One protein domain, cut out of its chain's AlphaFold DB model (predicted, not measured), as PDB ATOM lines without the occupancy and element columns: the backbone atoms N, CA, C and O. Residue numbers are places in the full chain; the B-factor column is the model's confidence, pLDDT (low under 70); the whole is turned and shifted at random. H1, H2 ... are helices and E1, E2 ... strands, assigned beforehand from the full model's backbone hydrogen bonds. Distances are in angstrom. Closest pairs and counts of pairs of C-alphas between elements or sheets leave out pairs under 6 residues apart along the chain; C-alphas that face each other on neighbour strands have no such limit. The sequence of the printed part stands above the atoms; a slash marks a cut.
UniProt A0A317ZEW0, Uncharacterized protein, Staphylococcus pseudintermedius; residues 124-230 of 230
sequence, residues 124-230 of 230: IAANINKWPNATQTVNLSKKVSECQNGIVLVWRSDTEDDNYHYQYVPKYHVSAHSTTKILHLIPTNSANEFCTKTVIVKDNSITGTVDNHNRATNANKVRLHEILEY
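AT A GLANCE: This is residues 124 to 230 of the 230 residues of an uncharacterized protein of Staphylococcus pseudintermedius (UniProt A0A317ZEW0). This is a small sandwich of two twisted antiparallel sheets, E1 E6 E5 E4 over E3 E2 E7, set face to face with their planes 30 degrees apart and their strands at only 27 degrees to each other. The sheets come close at the edges E3 and E4, while residues 124 to 136, with no named element, run along the side where the edges E1 and E7 lie apart; the short helix H1 sits at one end of the long axis. The printed part has 107 residues, with two named helices and seven named strands in the order E1 E2 E3 H1 E4 E5 E6 H2 E7, and its class is mostly strand. It is compact, with a radius of gyration of the C-alphas of 13.1 A, and its outline is elongated, spanning 39 by 25 by 21 A.

HOW THE PARTS SIT: E1, residues 137 to 139, is an edge strand and the antiparallel neighbour of E6, residues 205 to 208, with N 138 and O 206 at 2.8 A. E2, residues 150 to 157, and E3, residues 164 to 170, form a hairpin, with N 153 and O 167 at 2.8 A. H1, residues 171 to 177, only grazes the four-strand sheet; its closest C-alphas to E5, residues 194 to 202, are those of Val 174 and Lys 202, 5.5 A apart. E4, residues 181 to 187, E5 and E6 form a meander, each strand the antiparallel neighbour of the one before, with N 184 and O 197 at 2.8 A and N 200 and O 207 at 2.8 A. H2, residues 210 to 213, also only grazes that sheet. E7, residues 222 to 229, is antiparallel to E2, with N 154 and O 226 at 2.9 A. Between the sheets of the sandwich, the closest C-alphas of E3 and E4 are those of His 165 and Ile 186, 7.2 A apart. In H1, 2 of 3 O i to N i+4 pairs are within hydrogen-bond range; H2 is too short for such a pair.

IN THESE COORDINATES: E1 begins at C-alpha 137 (86.365, 108.898, 70.049). E2 measures 23.5 A, E3 19.5 A, E4 19.5 A, E5 25.7 A and E7 20.8 A, while E1 measures 6.4 A, H1 9.9 A, E6 10.2 A and H2 6.0 A. E7 ends at C-alpha 229 (99.570, 99.980, 78.609).

THE WHOLE: The two C-alphas farthest apart, those of Glu 146 and Ala 191, are 39.6 A apart. The printed part has no cut and no long link. Its mean pLDDT is 90.1, and no printed residue is under 70.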
ATOM      1  N   ILE A 124      94.578  97.999  76.117       88.06
ATOM      2  CA  ILE A 124      93.554  98.916  76.642       88.06
ATOM      3  C   ILE A 124      92.412  99.067  75.632       88.06
ATOM      4  O   ILE A 124      91.246  99.193  76.015       88.06
ATOM      5  N   ALA A 125      92.731  99.043  74.340       86.56
ATOM      6  CA  ALA A 125      91.757  98.988  73.258       86.56
ATOM      7  C   ALA A 125      92.389  98.319  72.031       86.56
ATOM      8  O   ALA A 125      93.505  98.665  71.655       86.56
ATOM      9  N   ALA A 126      91.665  97.401  71.393       87.88
ATOM     10  CA  ALA A 126      92.103  96.718  70.175       87.88
ATOM     11  C   ALA A 126      91.052  96.797  69.073       87.88
ATOM     12  O   ALA A 126      89.903  97.170  69.315       87.88
ATOM     13  N   ASN A 127      91.460  96.423  67.858       84.50
ATOM     14  CA  ASN A 127      90.604  96.396  66.672       84.50
ATOM     15  C   ASN A 127      89.893  97.731  66.406       84.50
ATOM     16  O   ASN A 127      88.798  97.753  65.844       84.50
ATOM     17  N   ILE A 128      90.518  98.852  66.790       87.88
ATOM     18  CA  ILE A 128      89.956 100.190  66.596       87.88
ATOM     19  C   ILE A 128      89.784 100.416  65.093       87.88
ATOM     20  O   ILE A 128      88.680 100.684  64.621       87.88
ATOM     21  N   ASN A 129      90.877 100.254  64.339       84.06
ATOM     22  CA  ASN A 129      90.932 100.348  62.880       84.06
ATOM     23  C   ASN A 129      90.182 101.577  62.330       84.06
ATOM     24  O   ASN A 129      89.402 101.479  61.380       84.06
ATOM     25  N   LYS A 130      90.404 102.747  62.946       83.56
ATOM     26  CA  LYS A 130      89.807 104.031  62.536       83.56
ATOM     27  C   LYS A 130      90.878 105.066  62.208       83.56
ATOM     28  O   LYS A 130      91.982 105.031  62.750       83.56
ATOM     29  N   TRP A 131      90.514 106.046  61.381       81.50
ATOM     30  CA  TRP A 131      91.258 107.299  61.213       81.50
ATOM     31  C   TRP A 131      90.678 108.346  62.162       81.50
ATOM     32  O   TRP A 131      89.832 109.117  61.709       81.50
ATOM     33  N   PRO A 132      91.072 108.369  63.451       76.25
ATOM     34  CA  PRO A 132      90.375 109.154  64.460       76.25
ATOM     35  C   PRO A 132      90.262 110.601  63.992       76.25
ATOM     36  O   PRO A 132      91.255 111.318  63.968       76.25
ATOM     37  N   ASN A 133      89.070 111.026  63.584       83.25
ATOM     38  CA  ASN A 133      88.761 112.402  63.215       83.25
ATOM     39  C   ASN A 133      88.048 113.105  64.386       83.25
ATOM     40  O   ASN A 133      87.850 112.502  65.439       83.25
ATOM     41  N   ALA A 134      87.653 114.369  64.224       85.62
ATOM     42  CA  ALA A 134      87.043 115.145  65.311       85.62
ATOM     43  C   ALA A 134      85.756 114.538  65.906       85.62
ATOM     44  O   ALA A 134      85.402 114.871  67.033       85.62
ATOM     45  N   THR A 135      85.057 113.658  65.184       85.12
ATOM     46  CA  THR A 135      83.846 112.982  65.676       85.12
ATOM     47  C   THR A 135      84.117 111.569  66.188       85.12
ATOM     48  O   THR A 135      83.248 110.959  66.806       85.12
ATOM     49  N   GLN A 136      85.321 111.036  65.971       86.31
ATOM     50  CA  GLN A 136      85.687 109.689  66.388       86.31
ATOM     51  C   GLN A 136      86.426 109.719  67.720       86.31
ATOM     52  O   GLN A 136      87.530 110.255  67.835       86.31
ATOM     53  N   THR A 137      85.806 109.087  68.713       90.44
ATOM     54  CA  THR A 137      86.365 108.898  70.049       90.44
ATOM     55  C   THR A 137      86.503 107.411  70.341       90.44
ATOM     56  O   THR A 137      85.577 106.637  70.105       90.44
ATOM     57  N   VAL A 138      87.662 107.023  70.855       91.25
ATOM     58  CA  VAL A 138      87.944 105.690  71.385       91.25
ATOM     59  C   VAL A 138      87.873 105.781  72.900       91.25
ATOM     60  O   VAL A 138      88.623 106.548  73.499       91.25
ATOM     61  N   ASN A 139      86.979 105.014  73.515       92.50
ATOM     62  CA  ASN A 139      86.922 104.896  74.969       92.50
ATOM     63  C   ASN A 139      87.948 103.864  75.440       92.50
ATOM     64  O   ASN A 139      88.115 102.821  74.807       92.50
ATOM     65  N   LEU A 140      88.624 104.162  76.543       92.88
ATOM     66  CA  LEU A 140      89.644 103.300  77.124       92.88
ATOM     67  C   LEU A 140      89.011 102.376  78.166       92.88
ATOM     68  O   LEU A 140      88.211 102.822  78.988       92.88
ATOM     69  N   SER A 141      89.382 101.094  78.145       91.69
ATOM     70  CA  SER A 141      88.931 100.123  79.157       91.69
ATOM     71  C   SER A 141      89.574 100.343  80.533       91.69
ATOM     72  O   SER A 141      89.017  99.930  81.546       91.69
ATOM     73  N   LYS A 142      90.720 101.031  80.564       93.00
ATOM     74  CA  LYS A 142      91.470 101.444  81.752       93.00
ATOM     75  C   LYS A 142      91.875 102.905  81.596       93.00
ATOM     76  O   LYS A 142      92.249 103.314  80.495       93.00
ATOM     77  N   LYS A 143      91.806 103.693  82.671       95.06
ATOM     78  CA  LYS A 143      92.201 105.103  82.597       95.06
ATOM     79  C   LYS A 143      93.705 105.249  82.447       95.06
ATOM     80  O   LYS A 143      94.474 104.483  83.030       95.06
ATOM     81  N   VAL A 144      94.140 106.285  81.742       94.69
ATOM     82  CA  VAL A 144      95.566 106.581  81.573       94.69
ATOM     83  C   VAL A 144      96.222 106.906  82.921       94.69
ATOM     84  O   VAL A 144      97.347 106.478  83.167       94.69
ATOM     85  N   SER A 145      95.527 107.587  83.837       94.44
ATOM     86  CA  SER A 145      96.023 107.868  85.192       94.44
ATOM     87  C   SER A 145      96.211 106.612  86.047       94.44
ATOM     88  O   SER A 145      97.025 106.612  86.969       94.44
ATOM     89  N   GLU A 146      95.443 105.557  85.762       93.44
ATOM     90  CA  GLU A 146      95.491 104.258  86.446       93.44
ATOM     91  C   GLU A 146      96.552 103.325  85.832       93.44
ATOM     92  O   GLU A 146      96.842 102.266  86.392       93.44
ATOM     93  N   CYS A 147      97.140 103.700  84.691       91.25
ATOM     94  CA  CYS A 147      98.247 102.972  84.079       91.25
ATOM     95  C   CYS A 147      99.549 103.163  84.872       91.25
ATOM     96  O   CYS A 147      99.760 104.197  85.525       91.25
ATOM     97  N   GLN A 148     100.448 102.175  84.807       89.12
ATOM     98  CA  GLN A 148     101.712 102.231  85.545       89.12
ATOM     99  C   GLN A 148     102.562 103.434  85.115       89.12
ATOM    100  O   GLN A 148     102.878 104.276  85.965       89.12
ATOM    101  N   ASN A 149     102.849 103.579  83.820       90.44
ATOM    102  CA  ASN A 149     103.664 104.677  83.287       90.44
ATOM    103  C   ASN A 149     102.894 105.531  82.270       90.44
ATOM    104  O   ASN A 149     103.022 106.761  82.253       90.44
ATOM    105  N   GLY A 150     102.046 104.904  81.461       93.50
ATOM    106  CA  GLY A 150     101.229 105.594  80.472       93.50
ATOM    107  C   GLY A 150     100.633 104.631  79.464       93.50
ATOM    108  O   GLY A 150     100.331 103.485  79.786       93.50
ATOM    109  N   ILE A 151     100.464 105.115  78.238       95.44
ATOM    110  CA  ILE A 151      99.929 104.319  77.136       95.44
ATOM    111  C   ILE A 151     100.810 104.434  75.897       95.44
ATOM    112  O   ILE A 151     101.518 105.424  75.708       95.44
ATOM    113  N   VAL A 152     100.725 103.445  75.016       95.81
ATOM    114  CA  VAL A 152     101.305 103.484  73.675       95.81
ATOM    115  C   VAL A 152     100.181 103.430  72.654       95.81
ATOM    116  O   VAL A 152      99.359 102.516  72.672       95.81
ATOM    117  N   LEU A 153     100.149 104.410  71.753       95.38
ATOM    118  CA  LEU A 153      99.268 104.396  70.590       95.38
ATOM    119  C   LEU A 153      99.957 103.618  69.478       95.38
ATOM    120  O   LEU A 153     101.072 103.964  69.079       95.38
ATOM    121  N   VAL A 154      99.287 102.579  68.989       94.69
ATOM    122  CA  VAL A 154      99.788 101.725  67.917       94.69
ATOM    123  C   VAL A 154      99.108 102.128  66.621       94.69
ATOM    124  O   VAL A 154      97.905 101.932  66.417       94.69
ATOM    125  N   TRP A 155      99.897 102.713  65.739       93.69
ATOM    126  CA  TRP A 155      99.494 103.133  64.411       93.69
ATOM    127  C   TRP A 155      99.928 102.085  63.395       93.69
ATOM    128  O   TRP A 155     101.019 101.535  63.515       93.69
ATOM    129  N   ARG A 156      99.104 101.840  62.377       91.75
ATOM    130  CA  ARG A 156      99.459 100.947  61.266       91.75
ATOM    131  C   ARG A 156      99.078 101.524  59.912       91.75
ATOM    132  O   ARG A 156      98.142 102.329  59.834       91.75
ATOM    133  N   SER A 157      99.757 101.070  58.862       90.12
ATOM    134  CA  SER A 157      99.339 101.303  57.475       90.12
ATOM    135  C   SER A 157      97.888 100.847  57.258       90.12
ATOM    136  O   SER A 157      97.424  99.858  57.836       90.12
ATOM    137  N   ASP A 158      97.130 101.617  56.477       86.19
ATOM    138  CA  ASP A 158      95.725 101.312  56.196       86.19
ATOM    139  C   ASP A 158      95.559 100.213  55.136       86.19
ATOM    140  O   ASP A 158      94.614  99.423  55.205       86.19
ATOM    141  N   THR A 159      96.492 100.154  54.184       83.06
ATOM    142  CA  THR A 159      96.436  99.267  53.016       83.06
ATOM    143  C   THR A 159      97.206  97.967  53.205       83.06
ATOM    144  O   THR A 159      96.884  96.979  52.551       83.06
ATOM    145  N   GLU A 160      98.207  97.952  54.086       82.12
ATOM    146  CA  GLU A 160      99.146  96.836  54.263       82.12
ATOM    147  C   GLU A 160      99.345  96.528  55.761       82.12
ATOM    148  O   GLU A 160      99.037  97.348  56.629       82.12
ATOM    149  N   ASP A 161      99.787  95.309  56.087       81.50
ATOM    150  CA  ASP A 161      99.987  94.835  57.470       81.50
ATOM    151  C   ASP A 161     101.467  94.675  57.835       81.50
ATOM    152  O   ASP A 161     101.881  93.699  58.452       81.50
ATOM    153  N   ASP A 162     102.287  95.609  57.377       80.44
ATOM    154  CA  ASP A 162     103.745  95.520  57.445       80.44
ATOM    155  C   ASP A 162     104.401  96.714  58.148       80.44
ATOM    156  O   ASP A 162     105.562  96.625  58.545       80.44
ATOM    157  N   ASN A 163     103.666  97.811  58.352       87.31
ATOM    158  CA  ASN A 163     104.220  99.044  58.894       87.31
ATOM    159  C   ASN A 163     103.482  99.512  60.154       87.31
ATOM    160  O   ASN A 163     102.348 100.001  60.083       87.31
ATOM    161  N   TYR A 164     104.154  99.360  61.299       93.12
ATOM    162  CA  TYR A 164     103.663  99.684  62.636       93.12
ATOM    163  C   TYR A 164     104.499 100.793  63.272       93.12
ATOM    164  O   TYR A 164     105.727 100.739  63.287       93.12
ATOM    165  N   HIS A 165     103.821 101.761  63.880       94.00
ATOM    166  CA  HIS A 165     104.448 102.864  64.595       94.00
ATOM    167  C   HIS A 165     103.879 103.000  66.000       94.00
ATOM    168  O   HIS A 165     102.666 103.016  66.205       94.00
ATOM    169  N   TYR A 166     104.781 103.140  66.964       94.81
ATOM    170  CA  TYR A 166     104.456 103.198  68.380       94.81
ATOM    171  C   TYR A 166     104.714 104.604  68.902       94.81
ATOM    172  O   TYR A 166     105.833 105.114  68.833       94.81
ATOM    173  N   GLN A 167     103.674 105.226  69.444       95.44
ATOM    174  CA  GLN A 167     103.759 106.539  70.061       95.44
ATOM    175  C   GLN A 167     103.487 106.425  71.554       95.44
ATOM    176  O   GLN A 167     102.351 106.199  71.968       95.44
ATOM    177  N   TYR A 168     104.521 106.627  72.364       95.94
ATOM    178  CA  TYR A 168     104.371 106.676  73.813       95.94
ATOM    179  C   TYR A 168     103.721 107.989  74.266       95.94
ATOM    180  O   TYR A 168     104.111 109.076  73.834       95.94
ATOM    181  N   VAL A 169     102.750 107.877  75.171       95.75
ATOM    182  CA  VAL A 169     102.089 108.991  75.849       95.75
ATOM    183  C   VAL A 169     102.195 108.765  77.362       95.75
ATOM    184  O   VAL A 169     101.559 107.847  77.890       95.75
ATOM    185  N   PRO A 170     102.970 109.590  78.091       95.44
ATOM    186  CA  PRO A 170     103.112 109.440  79.532       95.44
ATOM    187  C   PRO A 170     101.809 109.801  80.243       95.44
ATOM    188  O   PRO A 170     101.130 110.756  79.856       95.44
ATOM    189  N   LYS A 171     101.494 109.126  81.352       95.00
ATOM    190  CA  LYS A 171     100.281 109.437  82.130       95.00
ATOM    191  C   LYS A 171     100.248 110.858  82.694       95.00
ATOM    192  O   LYS A 171      99.178 111.421  82.891       95.00
ATOM    193  N   TYR A 172     101.411 111.484  82.873       95.62
ATOM    194  CA  TYR A 172     101.493 112.903  83.233       95.62
ATOM    195  C   TYR A 172     100.801 113.818  82.205       95.62
ATOM    196  O   TYR A 172     100.269 114.869  82.558       95.62
ATOM    197  N   HIS A 173     100.750 113.416  80.928       95.62
ATOM    198  CA  HIS A 173     100.066 114.195  79.900       95.62
ATOM    199  C   HIS A 173      98.574 114.349  80.206       95.62
ATOM    200  O   HIS A 173      98.044 115.448  80.073       95.62
ATOM    201  N   VAL A 174      97.888 113.294  80.658       93.75
ATOM    202  CA  VAL A 174      96.451 113.404  80.957       93.75
ATOM    203  C   VAL A 174      96.178 114.222  82.219       93.75
ATOM    204  O   VAL A 174      95.139 114.874  82.298       93.75
ATOM    205  N   SER A 175      97.112 114.267  83.176       90.81
ATOM    206  CA  SER A 175      96.952 115.090  84.377       90.81
ATOM    207  C   SER A 175      97.237 116.571  84.123       90.81
ATOM    208  O   SER A 175      96.551 117.422  84.680       90.81
ATOM    209  N   ALA A 176      98.226 116.895  83.286       93.50
ATOM    210  CA  ALA A 176      98.665 118.274  83.061       93.50
ATOM    211  C   ALA A 176      98.113 118.917  81.774       93.50
ATOM    212  O   ALA A 176      97.999 120.141  81.693       93.50
ATOM    213  N   HIS A 177      97.792 118.117  80.753       93.81
ATOM    214  CA  HIS A 177      97.627 118.578  79.369       93.81
ATOM    215  C   HIS A 177      96.482 117.881  78.599       93.81
ATOM    216  O   HIS A 177      96.493 117.875  77.369       93.81
ATOM    217  N   SER A 178      95.460 117.353  79.283       87.38
ATOM    218  CA  SER A 178      94.362 116.551  78.689       87.38
ATOM    219  C   SER A 178      93.507 117.232  77.610       87.38
ATOM    220  O   SER A 178      92.705 116.573  76.944       87.38
ATOM    221  N   THR A 179      93.636 118.544  77.421       88.06
ATOM    222  CA  THR A 179      92.947 119.308  76.365       88.06
ATOM    223  C   THR A 179      93.855 119.659  75.187       88.06
ATOM    224  O   THR A 179      93.390 120.235  74.203       88.06
ATOM    225  N   THR A 180      95.144 119.326  75.268       91.50
ATOM    226  CA  THR A 180      96.133 119.668  74.245       91.50
ATOM    227  C   THR A 180      96.204 118.607  73.151       91.50
ATOM    228  O   THR A 180      95.859 117.441  73.342       91.50
ATOM    229  N   LYS A 181      96.636 119.035  71.962       93.12
ATOM    230  CA  LYS A 181      96.843 118.155  70.813       93.12
ATOM    231  C   LYS A 181      98.214 117.487  70.918       93.12
ATOM    232  O   LYS A 181      99.223 118.170  71.060       93.12
ATOM    233  N   ILE A 182      98.250 116.172  70.748       94.62
ATOM    234  CA  ILE A 182      99.466 115.404  70.498       94.62
ATOM    235  C   ILE A 182      99.592 115.206  68.988       94.62
ATOM    236  O   ILE A 182      98.677 114.671  68.363       94.62
ATOM    237  N   LEU A 183     100.729 115.616  68.423       92.81
ATOM    238  CA  LEU A 183     101.069 115.436  67.011       92.81
ATOM    239  C   LEU A 183     102.101 114.315  66.845       92.81
ATOM    240  O   LEU A 183     103.055 114.215  67.615       92.81
ATOM    241  N   HIS A 184     101.922 113.492  65.817       92.69
ATOM    242  CA  HIS A 184     102.845 112.439  65.422       92.69
ATOM    243  C   HIS A 184     103.071 112.480  63.910       92.69
ATOM    244  O   HIS A 184     102.111 112.480  63.137       92.69
ATOM    245  N   LEU A 185     104.336 112.523  63.494       92.56
ATOM    246  CA  LEU A 185     104.736 112.417  62.094       92.56
ATOM    247  C   LEU A 185     105.150 110.969  61.820       92.56
ATOM    248  O   LEU A 185     106.067 110.460  62.460       92.56
ATOM    249  N   ILE A 186     104.459 110.317  60.892       91.94
ATOM    250  CA  ILE A 186     104.544 108.876  60.652       91.94
ATOM    251  C   ILE A 186     104.944 108.641  59.192       91.94
ATOM    252  O   ILE A 186     104.193 109.051  58.308       91.94
ATOM    253  N   PRO A 187     106.089 108.008  58.899       90.06
ATOM    254  CA  PRO A 187     106.415 107.538  57.552       90.06
ATOM    255  C   PRO A 187     105.318 106.628  56.981       90.06
ATOM    256  O   PRO A 187     104.745 105.814  57.700       90.06
ATOM    257  N   THR A 188     105.020 106.746  55.690       88.75
ATOM    258  CA  THR A 188     104.130 105.801  54.997       88.75
ATOM    259  C   THR A 188     104.952 104.768  54.217       88.75
ATOM    260  O   THR A 188     106.179 104.837  54.171       88.75
ATOM    261  N   ASN A 189     104.281 103.817  53.558       84.62
ATOM    262  CA  ASN A 189     104.935 102.799  52.722       84.62
ATOM    263  C   ASN A 189     105.441 103.372  51.376       84.62
ATOM    264  O   ASN A 189     105.990 102.652  50.547       84.62
ATOM    265  N   SER A 190     105.253 104.674  51.132       86.25
ATOM    266  CA  SER A 190     105.749 105.372  49.945       86.25
ATOM    267  C   SER A 190     107.059 106.101  50.246       86.25
ATOM    268  O   SER A 190     107.222 106.722  51.295       86.25
ATOM    269  N   ALA A 191     108.003 106.052  49.302       86.44
ATOM    270  CA  ALA A 191     109.313 106.673  49.465       86.44
ATOM    271  C   ALA A 191     109.201 108.182  49.752       86.44
ATOM    272  O   ALA A 191     108.544 108.911  49.009       86.44
ATOM    273  N   ASN A 192     109.882 108.641  50.808       86.75
ATOM    274  CA  ASN A 192     109.905 110.039  51.262       86.75
ATOM    275  C   ASN A 192     108.520 110.651  51.545       86.75
ATOM    276  O   ASN A 192     108.357 111.870  51.475       86.75
ATOM    277  N   GLU A 193     107.522 109.831  51.878       89.94
ATOM    278  CA  GLU A 193     106.184 110.298  52.218       89.94
ATOM    279  C   GLU A 193     105.895 110.120  53.714       89.94
ATOM    280  O   GLU A 193     106.181 109.086  54.320       89.94
ATOM    281  N   PHE A 194     105.287 111.145  54.310       90.12
ATOM    282  CA  PHE A 194     104.884 111.146  55.709       90.12
ATOM    283  C   PHE A 194     103.399 111.480  55.843       90.12
ATOM    284  O   PHE A 194     102.819 112.230  55.054       90.12
ATOM    285  N   CYS A 195     102.804 110.929  56.890       90.19
ATOM    286  CA  CYS A 195     101.465 111.187  57.373       90.19
ATOM    287  C   CYS A 195     101.554 111.958  58.694       90.19
ATOM    288  O   CYS A 195     102.357 111.624  59.564       90.19
ATOM    289  N   THR A 196     100.697 112.959  58.886       90.00
ATOM    290  CA  THR A 196     100.553 113.624  60.193       90.00
ATOM    291  C   THR A 196      99.299 113.134  60.900       90.00
ATOM    292  O   THR A 196      98.212 113.139  60.320       90.00
ATOM    293  N   LYS A 197      99.447 112.730  62.164       91.50
ATOM    294  CA  LYS A 197      98.348 112.348  63.051       91.50
ATOM    295  C   LYS A 197      98.284 113.250  64.261       91.50
ATOM    296  O   LYS A 197      99.279 113.442  64.948       91.50
ATOM    297  N   THR A 198      97.085 113.740  64.541       92.69
ATOM    298  CA  THR A 198      96.833 114.640  65.657       92.69
ATOM    299  C   THR A 198      95.657 114.140  66.483       92.69
ATOM    300  O   THR A 198      94.535 114.044  65.981       92.69
ATOM    301  N   VAL A 199      95.899 113.828  67.752       94.31
ATOM    302  CA  VAL A 199      94.891 113.313  68.693       94.31
ATOM    303  C   VAL A 199      94.875 114.130  69.978       94.31
ATOM    304  O   VAL A 199      95.846 114.803  70.310       94.31
ATOM    305  N   ILE A 200      93.768 114.067  70.708       94.88
ATOM    306  CA  ILE A 200      93.636 114.597  72.064       94.88
ATOM    307  C   ILE A 200      93.434 113.400  72.985       94.88
ATOM    308  O   ILE A 200      92.476 112.639  72.813       94.88
ATOM    309  N   VAL A 201      94.341 113.226  73.945       95.50
ATOM    310  CA  VAL A 201      94.309 112.114  74.901       95.50
ATOM    311  C   VAL A 201      93.781 112.632  76.231       95.50
ATOM    312  O   VAL A 201      94.413 113.449  76.898       95.50
ATOM    313  N   LYS A 202      92.605 112.140  76.614       94.94
ATOM    314  CA  LYS A 202      92.001 112.341  77.930       94.94
ATOM    315  C   LYS A 202      92.159 111.074  78.752       94.94
ATOM    316  O   LYS A 202      92.474 110.010  78.226       94.94
ATOM    317  N   ASP A 203      91.864 111.192  80.038       95.44
ATOM    318  CA  ASP A 203      92.064 110.106  80.989       95.44
ATOM    319  C   ASP A 203      91.312 108.814  80.616       95.44
ATOM    320  O   ASP A 203      91.861 107.724  80.732       95.44
ATOM    321  N   ASN A 204      90.100 108.934  80.059       94.75
ATOM    322  CA  ASN A 204      89.253 107.780  79.716       94.75
ATOM    323  C   ASN A 204      89.038 107.602  78.208       94.75
ATOM    324  O   ASN A 204      88.279 106.725  77.795       94.75
ATOM    325  N   SER A 205      89.607 108.469  77.368       93.56
ATOM    326  CA  SER A 205      89.258 108.485  75.948       93.56
ATOM    327  C   SER A 205      90.299 109.175  75.084       93.56
ATOM    328  O   SER A 205      90.905 110.159  75.504       93.56
ATOM    329  N   ILE A 206      90.393 108.759  73.827       94.31
ATOM    330  CA  ILE A 206      91.186 109.432  72.800       94.31
ATOM    331  C   ILE A 206      90.262 109.902  71.693       94.31
ATOM    332  O   ILE A 206      89.511 109.109  71.131       94.31
ATOM    333  N   THR A 207      90.346 111.182  71.350       93.56
ATOM    334  CA  THR A 207      89.563 111.768  70.262       93.56
ATOM    335  C   THR A 207      90.496 112.270  69.174       93.56
ATOM    336  O   THR A 207      91.553 112.844  69.440       93.56
ATOM    337  N   GLY A 208      90.108 112.039  67.928       92.19
ATOM    338  CA  GLY A 208      90.801 112.592  66.782       92.19
ATOM    339  C   GLY A 208      90.612 114.091  66.608       92.19
ATOM    340  O   GLY A 208      89.902 114.759  67.352       92.19
ATOM    341  N   THR A 209      91.210 114.625  65.553       91.00
ATOM    342  CA  THR A 209      90.995 116.016  65.134       91.00
ATOM    343  C   THR A 209      90.581 116.064  63.668       91.00
ATOM    344  O   THR A 209      90.714 115.077  62.945       91.00
ATOM    345  N   VAL A 210      90.058 117.203  63.207       88.25
ATOM    346  CA  VAL A 210      89.685 117.394  61.790       88.25
ATOM    347  C   VAL A 210      90.875 117.188  60.842       88.25
ATOM    348  O   VAL A 210      90.694 116.721  59.720       88.25
ATOM    349  N   ASP A 211      92.092 117.439  61.334       85.00
ATOM    350  CA  ASP A 211      93.352 117.303  60.598       85.00
ATOM    351  C   ASP A 211      93.595 115.854  60.127       85.00
ATOM    352  O   ASP A 211      94.216 115.622  59.090       85.00
ATOM    353  N   ASN A 212      93.018 114.867  60.824       87.38
ATOM    354  CA  ASN A 212      93.184 113.443  60.519       87.38
ATOM    355  C   ASN A 212      92.335 112.939  59.339       87.38
ATOM    356  O   ASN A 212      92.359 111.743  59.041       87.38
ATOM    357  N   HIS A 213      91.601 113.828  58.665       80.62
ATOM    358  CA  HIS A 213      90.885 113.532  57.420       80.62
ATOM    359  C   HIS A 213      91.462 114.286  56.207       80.62
ATOM    360  O   HIS A 213      90.881 114.273  55.121       80.62
ATOM    361  N   ASN A 214      92.610 114.948  56.365       80.25
ATOM    362  CA  ASN A 214      93.218 115.726  55.297       80.25
ATOM    363  C   ASN A 214      94.059 114.838  54.357       80.25
ATOM    364  O   ASN A 214      95.043 114.219  54.764       80.25
ATOM    365  N   ARG A 215      93.684 114.794  53.072       80.12
ATOM    366  CA  ARG A 215      94.427 114.060  52.032       80.12
ATOM    367  C   ARG A 215      95.764 114.716  51.686       80.12
ATOM    368  O   ARG A 215      96.686 114.007  51.310       80.12
ATOM    369  N   ALA A 216      95.892 116.032  51.853       82.94
ATOM    370  CA  ALA A 216      97.144 116.744  51.597       82.94
ATOM    371  C   ALA A 216      98.248 116.376  52.603       82.94
ATOM    372  O   ALA A 216      99.425 116.482  52.284       82.94
ATOM    373  N   THR A 217      97.876 115.917  53.803       83.19
ATOM    374  CA  THR A 217      98.810 115.431  54.833       83.19
ATOM    375  C   THR A 217      98.870 113.906  54.898       83.19
ATOM    376  O   THR A 217      99.380 113.360  55.875       83.19
ATOM    377  N   ASN A 218      98.316 113.212  53.892       88.00
ATOM    378  CA  ASN A 218      98.250 111.751  53.815       88.00
ATOM    379  C   ASN A 218      97.618 111.082  55.046       88.00
ATOM    380  O   ASN A 218      97.871 109.907  55.322       88.00
ATOM    381  N   ALA A 219      96.765 111.801  55.783       85.56
ATOM    382  CA  ALA A 219      96.217 111.315  57.042       85.56
ATOM    383  C   ALA A 219      95.378 110.037  56.874       85.56
ATOM    384  O   ALA A 219      95.227 109.270  57.815       85.56
ATOM    385  N   ASN A 220      94.846 109.752  55.691       85.00
ATOM    386  CA  ASN A 220      94.086 108.531  55.421       85.00
ATOM    387  C   ASN A 220      94.957 107.276  55.211       85.00
ATOM    388  O   ASN A 220      94.403 106.188  55.109       85.00
ATOM    389  N   LYS A 221      96.290 107.389  55.145       88.50
ATOM    390  CA  LYS A 221      97.182 106.241  54.887       88.50
ATOM    391  C   LYS A 221      97.565 105.445  56.134       88.50
ATOM    392  O   LYS A 221      98.057 104.330  56.020       88.50
ATOM    393  N   VAL A 222      97.330 106.005  57.318       90.19
ATOM    394  CA  VAL A 222      97.649 105.375  58.605       90.19
ATOM    395  C   VAL A 222      96.412 105.410  59.489       90.19
ATOM    396  O   VAL A 222      95.736 106.436  59.567       90.19
ATOM    397  N   ARG A 223      96.115 104.330  60.201       90.31
ATOM    398  CA  ARG A 223      94.987 104.254  61.140       90.31
ATOM    399  C   ARG A 223      95.450 103.870  62.536       90.31
ATOM    400  O   ARG A 223      96.487 103.232  62.700       90.31
ATOM    401  N   LEU A 224      94.674 104.273  63.539       93.00
ATOM    402  CA  LEU A 224      94.881 103.808  64.906       93.00
ATOM    403  C   LEU A 224      94.396 102.360  64.985       93.00
ATOM    404  O   LEU A 224      93.237 102.078  64.660       93.00
ATOM    405  N   HIS A 225      95.288 101.456  65.371       92.56
ATOM    406  CA  HIS A 225      95.015 100.027  65.453       92.56
ATOM    407  C   HIS A 225      94.649  99.626  66.878       92.56
ATOM    408  O   HIS A 225      93.560  99.092  67.110       92.56
ATOM    409  N   GLU A 226      95.544  99.944  67.816       93.50
ATOM    410  CA  GLU A 226      95.491  99.497  69.205       93.50
ATOM    411  C   GLU A 226      96.048 100.557  70.155       93.50
ATOM    412  O   GLU A 226      96.733 101.505  69.754       93.50
ATOM    413  N   ILE A 227      95.732 100.386  71.434       94.31
ATOM    414  CA  ILE A 227      96.260 101.168  72.545       94.31
ATOM    415  C   ILE A 227      96.713 100.181  73.611       94.31
ATOM    416  O   ILE A 227      95.923  99.351  74.069       94.31
ATOM    417  N   LEU A 228      97.975 100.291  74.005       94.69
ATOM    418  CA  LEU A 228      98.622  99.402  74.961       94.69
ATOM    419  C   LEU A 228      98.966 100.158  76.243       94.69
ATOM    420  O   LEU A 228      99.267 101.350  76.191       94.69
ATOM    421  N   GLU A 229      98.964  99.470  77.378       92.44
ATOM    422  CA  GLU A 229      99.570  99.980  78.609       92.44
ATOM    423  C   GLU A 229     101.105  99.899  78.549       92.44
ATOM    424  O   GLU A 229     101.667  98.928  78.025       92.44
ATOM    425  N   TYR A 230     101.761 100.922  79.103       84.94
ATOM    426  CA  TYR A 230     103.210 101.005  79.314       84.94
ATOM    427  C   TYR A 230     103.549 101.120  80.801       84.94
ATOM    428  O   TYR A 230     102.806 101.824  81.533       84.94
TER     429      TYR A 230